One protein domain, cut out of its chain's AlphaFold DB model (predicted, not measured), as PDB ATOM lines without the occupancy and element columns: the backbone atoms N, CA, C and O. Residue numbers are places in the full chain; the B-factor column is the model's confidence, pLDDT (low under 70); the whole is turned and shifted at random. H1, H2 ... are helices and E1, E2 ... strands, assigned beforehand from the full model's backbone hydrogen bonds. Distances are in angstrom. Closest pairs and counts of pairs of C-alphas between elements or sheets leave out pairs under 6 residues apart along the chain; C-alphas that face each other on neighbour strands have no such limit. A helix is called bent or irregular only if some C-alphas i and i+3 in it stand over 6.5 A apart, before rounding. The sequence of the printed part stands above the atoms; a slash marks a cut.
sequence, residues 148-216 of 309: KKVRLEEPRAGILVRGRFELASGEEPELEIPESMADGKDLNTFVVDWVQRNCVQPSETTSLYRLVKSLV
ATOM      1  N   LYS A 148      32.790  11.807  15.833       91.31
ATOM      2  CA  LYS A 148      33.339  12.121  14.501       91.31
ATOM      3  C   LYS A 148      34.680  11.443  14.259       91.31
ATOM      4  O   LYS A 148      34.943  10.970  13.155       91.31
ATOM      5  N   LYS A 149      35.549  11.436  15.269       91.56
ATOM      6  CA  LYS A 149      36.925  10.956  15.140       91.56
ATOM      7  C   LYS A 149      37.404  10.351  16.449       91.56
ATOM      8  O   LYS A 149      37.076  10.842  17.522       91.56
ATOM      9  N   VAL A 150      38.221   9.310  16.342       92.50
ATOM     10  CA  VAL A 150      38.904   8.684  17.477       92.50
ATOM     11  C   VAL A 150      40.404   8.825  17.263       92.50
ATOM     12  O   VAL A 150      40.901   8.547  16.170       92.50
ATOM     13  N   ARG A 151      41.125   9.274  18.288       94.19
ATOM     14  CA  ARG A 151      42.588   9.359  18.304       94.19
ATOM     15  C   ARG A 151      43.085   8.516  19.466       94.19
ATOM     16  O   ARG A 151      42.748   8.801  20.607       94.19
ATOM     17  N   LEU A 152      43.838   7.463  19.174       92.75
ATOM     18  CA  LEU A 152      44.490   6.669  20.211       92.75
ATOM     19  C   LEU A 152      45.776   7.384  20.617       92.75
ATOM     20  O   LEU A 152      46.520   7.842  19.750       92.75
ATOM     21  N   GLU A 153      45.999   7.505  21.917       92.56
ATOM     22  CA  GLU A 153      47.185   8.141  22.485       92.56
ATOM     23  C   GLU A 153      48.027   7.084  23.207       92.56
ATOM     24  O   GLU A 153      47.523   6.021  23.577       92.56
ATOM     25  N   GLU A 154      49.315   7.369  23.412       88.25
ATOM     26  CA  GLU A 154      50.162   6.476  24.201       88.25
ATOM     27  C   GLU A 154      49.622   6.345  25.639       88.25
ATOM     28  O   GLU A 154      49.215   7.356  26.241       88.25
ATOM     29  N   PRO A 155      49.596   5.119  26.193       87.88
ATOM     30  CA  PRO A 155      49.172   4.898  27.567       87.88
ATOM     31  C   PRO A 155      50.126   5.564  28.568       87.88
ATOM     32  O   PRO A 155      51.312   5.760  28.304       87.88
ATOM     33  N   ARG A 156      49.596   5.913  29.742       89.69
ATOM     34  CA  ARG A 156      50.359   6.453  30.879       89.69
ATOM     35  C   ARG A 156      50.481   5.388  31.965       89.69
ATOM     36  O   ARG A 156      49.767   4.394  31.928       89.69
ATOM     37  N   ALA A 157      51.347   5.608  32.953       87.00
ATOM     38  CA  ALA A 157      51.487   4.686  34.081       87.00
ATOM     39  C   ALA A 157      50.126   4.403  34.753       87.00
ATOM     40  O   ALA A 157      49.424   5.340  35.134       87.00
ATOM     41  N   GLY A 158      49.759   3.122  34.879       86.69
ATOM     42  CA  GLY A 158      48.483   2.675  35.448       86.69
ATOM     43  C   GLY A 158      47.293   2.702  34.479       86.69
ATOM     44  O   GLY A 158      46.198   2.265  34.848       86.69
ATOM     45  N   ILE A 159      47.486   3.182  33.246       91.44
ATOM     46  CA  ILE A 159      46.472   3.238  32.189       91.44
ATOM     47  C   ILE A 159      46.849   2.254  31.084       91.44
ATOM     48  O   ILE A 159      47.918   2.338  30.495       91.44
ATOM     49  N   LEU A 160      45.925   1.354  30.759       89.19
ATOM     50  CA  LEU A 160      46.090   0.326  29.735       89.19
ATOM     51  C   LEU A 160      45.756   0.840  28.328       89.19
ATOM     52  O   LEU A 160      46.426   0.500  27.357       89.19
ATOM     53  N   VAL A 161      44.696   1.641  28.202       91.50
ATOM     54  CA  VAL A 161      44.240   2.204  26.923       91.50
ATOM     55  C   VAL A 161      43.885   3.664  27.126       91.50
ATOM     56  O   VAL A 161      43.144   3.992  28.049       91.50
ATOM     57  N   ARG A 162      44.369   4.525  26.229       94.12
ATOM     58  CA  ARG A 162      44.086   5.958  26.235       94.12
ATOM     59  C   ARG A 162      43.627   6.413  24.857       94.12
ATOM     60  O   ARG A 162      44.229   6.071  23.838       94.12
ATOM     61  N   GLY A 163      42.539   7.172  24.810       93.38
ATOM     62  CA  GLY A 163      42.012   7.688  23.556       93.38
ATOM     63  C   GLY A 163      41.209   8.965  23.733       93.38
ATOM     64  O   GLY A 163      40.536   9.157  24.740       93.38
ATOM     65  N   ARG A 164      41.259   9.825  22.722       94.94
ATOM     66  CA  ARG A 164      40.503  11.070  22.640       94.94
ATOM     67  C   ARG A 164      39.451  10.971  21.546       94.94
ATOM     68  O   ARG A 164      39.748  10.559  20.421       94.94
ATOM     69  N   PHE A 165      38.225  11.345  21.883       94.44
ATOM     70  CA  PHE A 165      37.057  11.190  21.025       94.44
ATOM     71  C   PHE A 165      36.533  12.561  20.640       94.44
ATOM     72  O   PHE A 165      36.050  13.290  21.486       94.44
ATOM     73  N   GLU A 166      36.617  12.918  19.366       94.19
ATOM     74  CA  GLU A 166      36.089  14.181  18.852       94.19
ATOM     75  C   GLU A 166      34.588  14.024  18.600       94.19
ATOM     76  O   GLU A 166      34.179  13.224  17.750       94.19
ATOM     77  N   LEU A 167      33.761  14.760  19.339       90.94
ATOM     78  CA  LEU A 167      32.309  14.726  19.208       90.94
ATOM     79  C   LEU A 167      31.809  15.745  18.184       90.94
ATOM     80  O   LEU A 167      32.441  16.756  17.881       90.94
ATOM     81  N   ALA A 168      30.610  15.505  17.658       83.56
ATOM     82  CA  ALA A 168      29.968  16.417  16.723       83.56
ATOM     83  C   ALA A 168      29.718  17.816  17.309       83.56
ATOM     84  O   ALA A 168      29.752  18.777  16.538       83.56
ATOM     85  N   SER A 169      29.547  17.910  18.633       82.88
ATOM     86  CA  SER A 169      29.461  19.145  19.419       82.88
ATOM     87  C   SER A 169      30.764  19.950  19.478       82.88
ATOM     88  O   SER A 169      30.727  21.108  19.878       82.88
ATOM     89  N   GLY A 170      31.901  19.364  19.087       85.19
ATOM     90  CA  GLY A 170      33.231  19.961  19.232       85.19
ATOM     91  C   GLY A 170      33.914  19.650  20.567       85.19
ATOM     92  O   GLY A 170      35.060  20.041  20.760       85.19
ATOM     93  N   GLU A 171      33.245  18.937  21.478       87.50
ATOM     94  CA  GLU A 171      33.876  18.415  22.694       87.50
ATOM     95  C   GLU A 171      34.835  17.264  22.351       87.50
ATOM     96  O   GLU A 171      34.564  16.468  21.451       87.50
ATOM     97  N   GLU A 172      35.947  17.165  23.082       92.75
ATOM     98  CA  GLU A 172      36.951  16.110  22.899       92.75
ATOM     99  C   GLU A 172      37.176  15.301  24.192       92.75
ATOM    100  O   GLU A 172      38.249  15.397  24.794       92.75
ATOM    101  N   PRO A 173      36.182  14.530  24.674       91.50
ATOM    102  CA  PRO A 173      36.337  13.715  25.870       91.50
ATOM    103  C   PRO A 173      37.446  12.669  25.742       91.50
ATOM    104  O   PRO A 173      37.680  12.062  24.689       91.50
ATOM    105  N   GLU A 174      38.102  12.437  26.872       93.50
ATOM    106  CA  GLU A 174      39.155  11.446  27.037       93.50
ATOM    107  C   GLU A 174      38.586  10.150  27.624       93.50
ATOM    108  O   GLU A 174      37.729  10.159  28.512       93.50
ATOM    109  N   LEU A 175      39.056   9.021  27.106       93.31
ATOM    110  CA  LEU A 175      38.756   7.681  27.583       93.31
ATOM    111  C   LEU A 175      40.058   7.042  28.058       93.31
ATOM    112  O   LEU A 175      40.954   6.776  27.254       93.31
ATOM    113  N   GLU A 176      40.128   6.771  29.354       93.81
ATOM    114  CA  GLU A 176      41.246   6.079  29.986       93.81
ATOM    115  C   GLU A 176      40.741   4.783  30.618       93.81
ATOM    116  O   GLU A 176      39.871   4.805  31.489       93.81
ATOM    117  N   ILE A 177      41.269   3.648  30.161       91.50
ATOM    118  CA  ILE A 177      40.982   2.338  30.748       91.50
ATOM    119  C   ILE A 177      42.124   1.984  31.701       91.50
ATOM    120  O   ILE A 177      43.257   1.862  31.232       91.50
ATOM    121  N   PRO A 178      41.866   1.795  33.005       90.50
ATOM    122  CA  PRO A 178      42.905   1.433  33.960       90.50
ATOM    123  C   PRO A 178      43.379  -0.014  33.770       90.50
ATOM    124  O   PRO A 178      42.622  -0.881  33.328       90.50
ATOM    125  N   GLU A 179      44.622  -0.300  34.164       88.25
ATOM    126  CA  GLU A 179      45.194  -1.660  34.132       88.25
ATOM    127  C   GLU A 179      44.396  -2.673  34.965       88.25
ATOM    128  O   GLU A 179      44.325  -3.851  34.612       88.25
ATOM    129  N   SER A 180      43.719  -2.220  36.024       85.56
ATOM    130  CA  SER A 180      42.837  -3.064  36.844       85.56
ATOM    131  C   SER A 180      41.682  -3.690  36.053       85.56
ATOM    132  O   SER A 180      41.149  -4.713  36.474       85.56
ATOM    133  N   MET A 181      41.323  -3.126  34.895       83.25
ATOM    134  CA  MET A 181      40.267  -3.626  34.009       83.25
ATOM    135  C   MET A 181      40.793  -4.510  32.866       83.25
ATOM    136  O   MET A 181      40.058  -4.806  31.921       83.25
ATOM    137  N   ALA A 182      42.047  -4.969  32.935       79.69
ATOM    138  CA  ALA A 182      42.663  -5.812  31.905       79.69
ATOM    139  C   ALA A 182      41.940  -7.155  31.673       79.69
ATOM    140  O   ALA A 182      42.075  -7.744  30.596       79.69
ATOM    141  N   ASP A 183      41.173  -7.646  32.657       75.06
ATOM    142  CA  ASP A 183      40.380  -8.881  32.551       75.06
ATOM    143  C   ASP A 183      39.024  -8.686  31.842       75.06
ATOM    144  O   ASP A 183      38.365  -9.660  31.470       75.06
ATOM    145  N   GLY A 184      38.634  -7.430  31.604       73.50
ATOM    146  CA  GLY A 184      37.452  -7.047  30.842       73.50
ATOM    147  C   GLY A 184      36.105  -7.291  31.531       73.50
ATOM    148  O   GLY A 184      35.087  -7.130  30.854       73.50
ATOM    149  N   LYS A 185      36.055  -7.663  32.821       72.12
ATOM    150  CA  LYS A 185      34.786  -7.988  33.508       72.12
ATOM    151  C   LYS A 185      33.832  -6.798  33.614       72.12
ATOM    152  O   LYS A 185      32.654  -6.945  33.299       72.12
ATOM    153  N   ASP A 186      34.359  -5.623  33.942       78.25
ATOM    154  CA  ASP A 186      33.553  -4.413  34.179       78.25
ATOM    155  C   ASP A 186      33.559  -3.441  32.990       78.25
ATOM    156  O   ASP A 186      33.052  -2.320  33.059       78.25
ATOM    157  N   LEU A 187      34.113  -3.877  31.853       79.12
ATOM    158  CA  LEU A 187      34.355  -3.011  30.704       79.12
ATOM    159  C   LEU A 187      33.063  -2.504  30.055       79.12
ATOM    160  O   LEU A 187      33.028  -1.398  29.522       79.12
ATOM    161  N   ASN A 188      31.996  -3.308  30.083       76.00
ATOM    162  CA  ASN A 188      30.706  -2.901  29.531       76.00
ATOM    163  C   ASN A 188      30.086  -1.762  30.355       76.00
ATOM    164  O   ASN A 188      29.719  -0.738  29.789       76.00
ATOM    165  N   THR A 189      30.041  -1.919  31.681       76.38
ATOM    166  CA  THR A 189      29.538  -0.896  32.609       76.38
ATOM    167  C   THR A 189      30.342   0.391  32.473       76.38
ATOM    168  O   THR A 189      29.769   1.447  32.230       76.38
ATOM    169  N   PHE A 190      31.676   0.288  32.462       82.88
ATOM    170  CA  PHE A 190      32.555   1.439  32.262       82.88
ATOM    171  C   PHE A 190      32.237   2.216  30.972       82.88
ATOM    172  O   PHE A 190      32.176   3.447  30.974       82.88
ATOM    173  N   VAL A 191      32.038   1.508  29.854       80.94
ATOM    174  CA  VAL A 191      31.734   2.137  28.560       80.94
ATOM    175  C   VAL A 191      30.353   2.790  28.575       80.94
ATOM    176  O   VAL A 191      30.210   3.890  28.043       80.94
ATOM    177  N   VAL A 192      29.351   2.157  29.190       74.75
ATOM    178  CA  VAL A 192      28.009   2.741  29.350       74.75
ATOM    179  C   VAL A 192      28.083   4.039  30.155       74.75
ATOM    180  O   VAL A 192      27.586   5.067  29.691       74.75
ATOM    181  N   ASP A 193      28.781   4.028  31.289       73.69
ATOM    182  CA  ASP A 193      28.946   5.203  32.148       73.69
ATOM    183  C   ASP A 193      29.710   6.320  31.435       73.69
ATOM    184  O   ASP A 193      29.406   7.503  31.584       73.69
ATOM    185  N   TRP A 194      30.727   5.974  30.644       86.50
ATOM    186  CA  TRP A 194      31.472   6.952  29.854       86.50
ATOM    187  C   TRP A 194      30.606   7.577  28.752       86.50
ATOM    188  O   TRP A 194      30.656   8.792  28.561       86.50
ATOM    189  N   VAL A 195      29.772   6.788  28.064       75.56
ATOM    190  CA  VAL A 195      28.830   7.293  27.050       75.56
ATOM    191  C   VAL A 195      27.833   8.268  27.669       75.56
ATOM    192  O   VAL A 195      27.589   9.333  27.102       75.56
ATOM    193  N   GLN A 196      27.282   7.927  28.835       72.38
ATOM    194  CA  GLN A 196      26.320   8.776  29.536       72.38
ATOM    195  C   GLN A 196      26.964  10.076  30.027       72.38
ATOM    196  O   GLN A 196      26.453  11.155  29.725       72.38
ATOM    197  N   ARG A 197      28.115   9.992  30.710       79.00
ATOM    198  CA  ARG A 197      28.831  11.164  31.248       79.00
ATOM    199  C   ARG A 197      29.256  12.164  30.176       79.00
ATOM    200  O   ARG A 197      29.254  13.360  30.438       79.00
ATOM    201  N   ASN A 198      29.613  11.684  28.985       79.44
ATOM    202  CA  ASN A 198      30.089  12.529  27.887       79.44
ATOM    203  C   ASN A 198      29.006  12.835  26.842       79.44
ATOM    204  O   ASN A 198      29.322  13.310  25.753       79.44
ATOM    205  N   CYS A 199      27.738  12.528  27.141       77.62
ATOM    206  CA  CYS A 199      26.604  12.734  26.239       77.62
ATOM    207  C   CYS A 199      26.866  12.194  24.818       77.62
ATOM    208  O   CYS A 199      26.521  12.826  23.818       77.62
ATOM    209  N   VAL A 200      27.466  11.010  24.704       74.12
ATOM    210  CA  VAL A 200      27.671  10.342  23.412       74.12
ATOM    211  C   VAL A 200      26.380   9.658  22.975       74.12
ATOM    212  O   VAL A 200      25.616   9.164  23.802       74.12
ATOM    213  N   GLN A 201      26.103   9.627  21.670       74.31
ATOM    214  CA  GLN A 201      24.868   9.035  21.164       74.31
ATOM    215  C   GLN A 201      24.737   7.555  21.608       74.31
ATOM    216  O   GLN A 201      25.578   6.735  21.237       74.31
ATOM    217  N   PRO A 202      23.657   7.154  22.316       68.44
ATOM    218  CA  PRO A 202      23.540   5.805  22.889       68.44
ATOM    219  C   PRO A 202      23.573   4.652  21.876       68.44
ATOM    220  O   PRO A 202      23.900   3.518  22.217       68.44
ATOM    221  N   SER A 203      23.254   4.911  20.605       68.75
ATOM    222  CA  SER A 203      23.378   3.908  19.539       68.75
ATOM    223  C   SER A 203      24.833   3.523  19.234       68.75
ATOM    224  O   SER A 203      25.068   2.508  18.583       68.75
ATOM    225  N   GLU A 204      25.810   4.328  19.663       70.50
ATOM    226  CA  GLU A 204      27.239   4.080  19.450       70.50
ATOM    227  C   GLU A 204      27.852   3.195  20.549       70.50
ATOM    228  O   GLU A 204      28.924   2.630  20.330       70.50
ATOM    229  N   THR A 205      27.154   2.982  21.674       73.31
ATOM    230  CA  THR A 205      27.641   2.229  22.845       73.31
ATOM    231  C   THR A 205      28.170   0.846  22.480       73.31
ATOM    232  O   THR A 205      29.285   0.492  22.849       73.31
ATOM    233  N   THR A 206      27.424   0.064  21.697       70.31
ATOM    234  CA  THR A 206      27.837  -1.297  21.314       70.31
ATOM    235  C   THR A 206      29.101  -1.300  20.453       70.31
ATOM    236  O   THR A 206      29.952  -2.184  20.578       70.31
ATOM    237  N   SER A 207      29.231  -0.325  19.552       78.25
ATOM    238  CA  SER A 207      30.407  -0.195  18.687       78.25
ATOM    239  C   SER A 207      31.620   0.299  19.472       78.25
ATOM    240  O   SER A 207      32.713  -0.234  19.286       78.25
ATOM    241  N   LEU A 208      31.414   1.239  20.396       84.38
ATOM    242  CA  LEU A 208      32.445   1.724  21.304       84.38
ATOM    243  C   LEU A 208      32.933   0.609  22.231       84.38
ATOM    244  O   LEU A 208      34.133   0.384  22.322       84.38
ATOM    245  N   TYR A 209      32.026  -0.162  22.832       85.56
ATOM    246  CA  TYR A 209      32.381  -1.315  23.658       85.56
ATOM    247  C   TYR A 209      33.236  -2.320  22.881       85.56
ATOM    248  O   TYR A 209      34.257  -2.784  23.383       85.56
ATOM    249  N   ARG A 210      32.876  -2.624  21.628       83.25
ATOM    250  CA  ARG A 210      33.659  -3.534  20.779       83.25
ATOM    251  C   ARG A 210      35.063  -2.998  20.499       83.25
ATOM    252  O   ARG A 210      36.021  -3.767  20.552       83.25
ATOM    253  N   LEU A 211      35.177  -1.700  20.215       87.50
ATOM    254  CA  LEU A 211      36.461  -1.031  20.013       87.50
ATOM    255  C   LEU A 211      37.311  -1.109  21.283       87.50
ATOM    256  O   LEU A 211      38.420  -1.633  21.238       87.50
ATOM    257  N   VAL A 212      36.774  -0.657  22.417       89.69
ATOM    258  CA  VAL A 212      37.476  -0.649  23.704       89.69
ATOM    259  C   VAL A 212      37.893  -2.066  24.100       89.69
ATOM    260  O   VAL A 212      39.051  -2.286  24.436       89.69
ATOM    261  N   LYS A 213      37.009  -3.059  23.960       87.19
ATOM    262  CA  LYS A 213      37.326  -4.472  24.212       87.19
ATOM    263  C   LYS A 213      38.475  -4.977  23.343       87.19
ATOM    264  O   LYS A 213      39.357  -5.675  23.839       87.19
ATOM    265  N   SER A 214      38.484  -4.621  22.059       87.19
ATOM    266  CA  SER A 214      39.580  -4.974  21.154       87.19
ATOM    267  C   SER A 214      40.899  -4.312  21.559       87.19
ATOM    268  O   SER A 214      41.946  -4.947  21.445       87.19
ATOM    269  N   LEU A 215      40.863  -3.056  22.013       89.62
ATOM    270  CA  LEU A 215      42.048  -2.318  22.451       89.62
ATOM    271  C   LEU A 215      42.611  -2.882  23.755       89.62
ATOM    272  O   LEU A 215      43.805  -3.148  23.820       89.62
ATOM    273  N   VAL A 216      41.753  -3.144  24.745       89.75
ATOM    274  CA  VAL A 216      42.131  -3.787  26.014       89.75
ATOM    275  C   VAL A 216      42.773  -5.141  25.747       89.75
ATOM    276  O   VAL A 216      43.858  -5.418  26.243       89.75
TER     277      VAL A 216
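This is residues 148 to 216 of the 309 residues of the protein "Hcp protein" of Symbiodinium sp. KB8 (UniProt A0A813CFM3). A small sheet of three strands, E1, E2 and E3, forms one wall, and a pair of helices, H1 and H2, lies over one of its faces and leaves the other face bare. The two helices cross at a steep angle and touch each other, but they only graze the sheet: H1 comes near the edge strand E3, and H2 reaches E2 and E3 with its last residues, 212 to 216. The printed part has 69 residues, with three named strands followed by two named helices, E1 E2 E3 H1 H2. The sheet order is E1 - E2 - E3, antiparallel throughout, and the class is mixed, helices and strands. The whole is compact, with a radius of gyration of the C-alphas of 11.4 A, and spans 31 by 22 by 18 A.

The longest strand, E2, runs from residue 159 to 167 and is 22.4 A long from first to last C-alpha. E1 covers residues 148 to 153, 16.5 A, and begins with C-alpha 148 at (33.339, 12.121, 14.501). E3 covers residues 174 to 178, 12.7 A. H1 covers residues 187 to 197, 15.2 A, with C-alpha 187 at (34.355, -3.011, 30.704). H2 covers residues 202 to 216, 21.2 A, and ends with C-alpha 216 at (42.131, -3.787, 26.014). H2 is irregular: C-alphas 203 and 206 are 7.1 A apart, against about 5 A in a regular helix.

The strands form a meander, each the antiparallel neighbour of the one before. E1 and E2 form a hairpin at 155 degrees, with N 151 and O 164 within hydrogen-bond range at 2.8 A. E2 and E3 form a hairpin at 161 degrees, with N 163 and O 175 within range at 2.9 A. E2 is the inner strand. H2 only grazes the sheet with residues 212 to 216; its closest C-alphas to E2 are those of Val 161 and Val 216, 6.4 A apart. H1 only grazes the sheet with residues 187 to 195; the closest C-alphas of E3 and H1 are those of Leu 175 and Trp 194, 7.7 A apart. H1 and H2 touch, closest at the C-alphas of Val 191 and Tyr 209, 6.0 A, and run opposite ways at a steep tilt of 46 degrees. In H1 every O i to N i+4 pair is within hydrogen-bond range; in H2, 9 of 11 are.

The C-alphas farthest apart are those of Ser 169 and Asp 183, 32.8 A. The printed part has no cut. The links E1 to E2 and H1 to H2 are tight, those from E2 to E3 and from E3 to H1 are short, and no link is long. The mean pLDDT of the printed part is 84.4, and residues 202 to 203 are under 70.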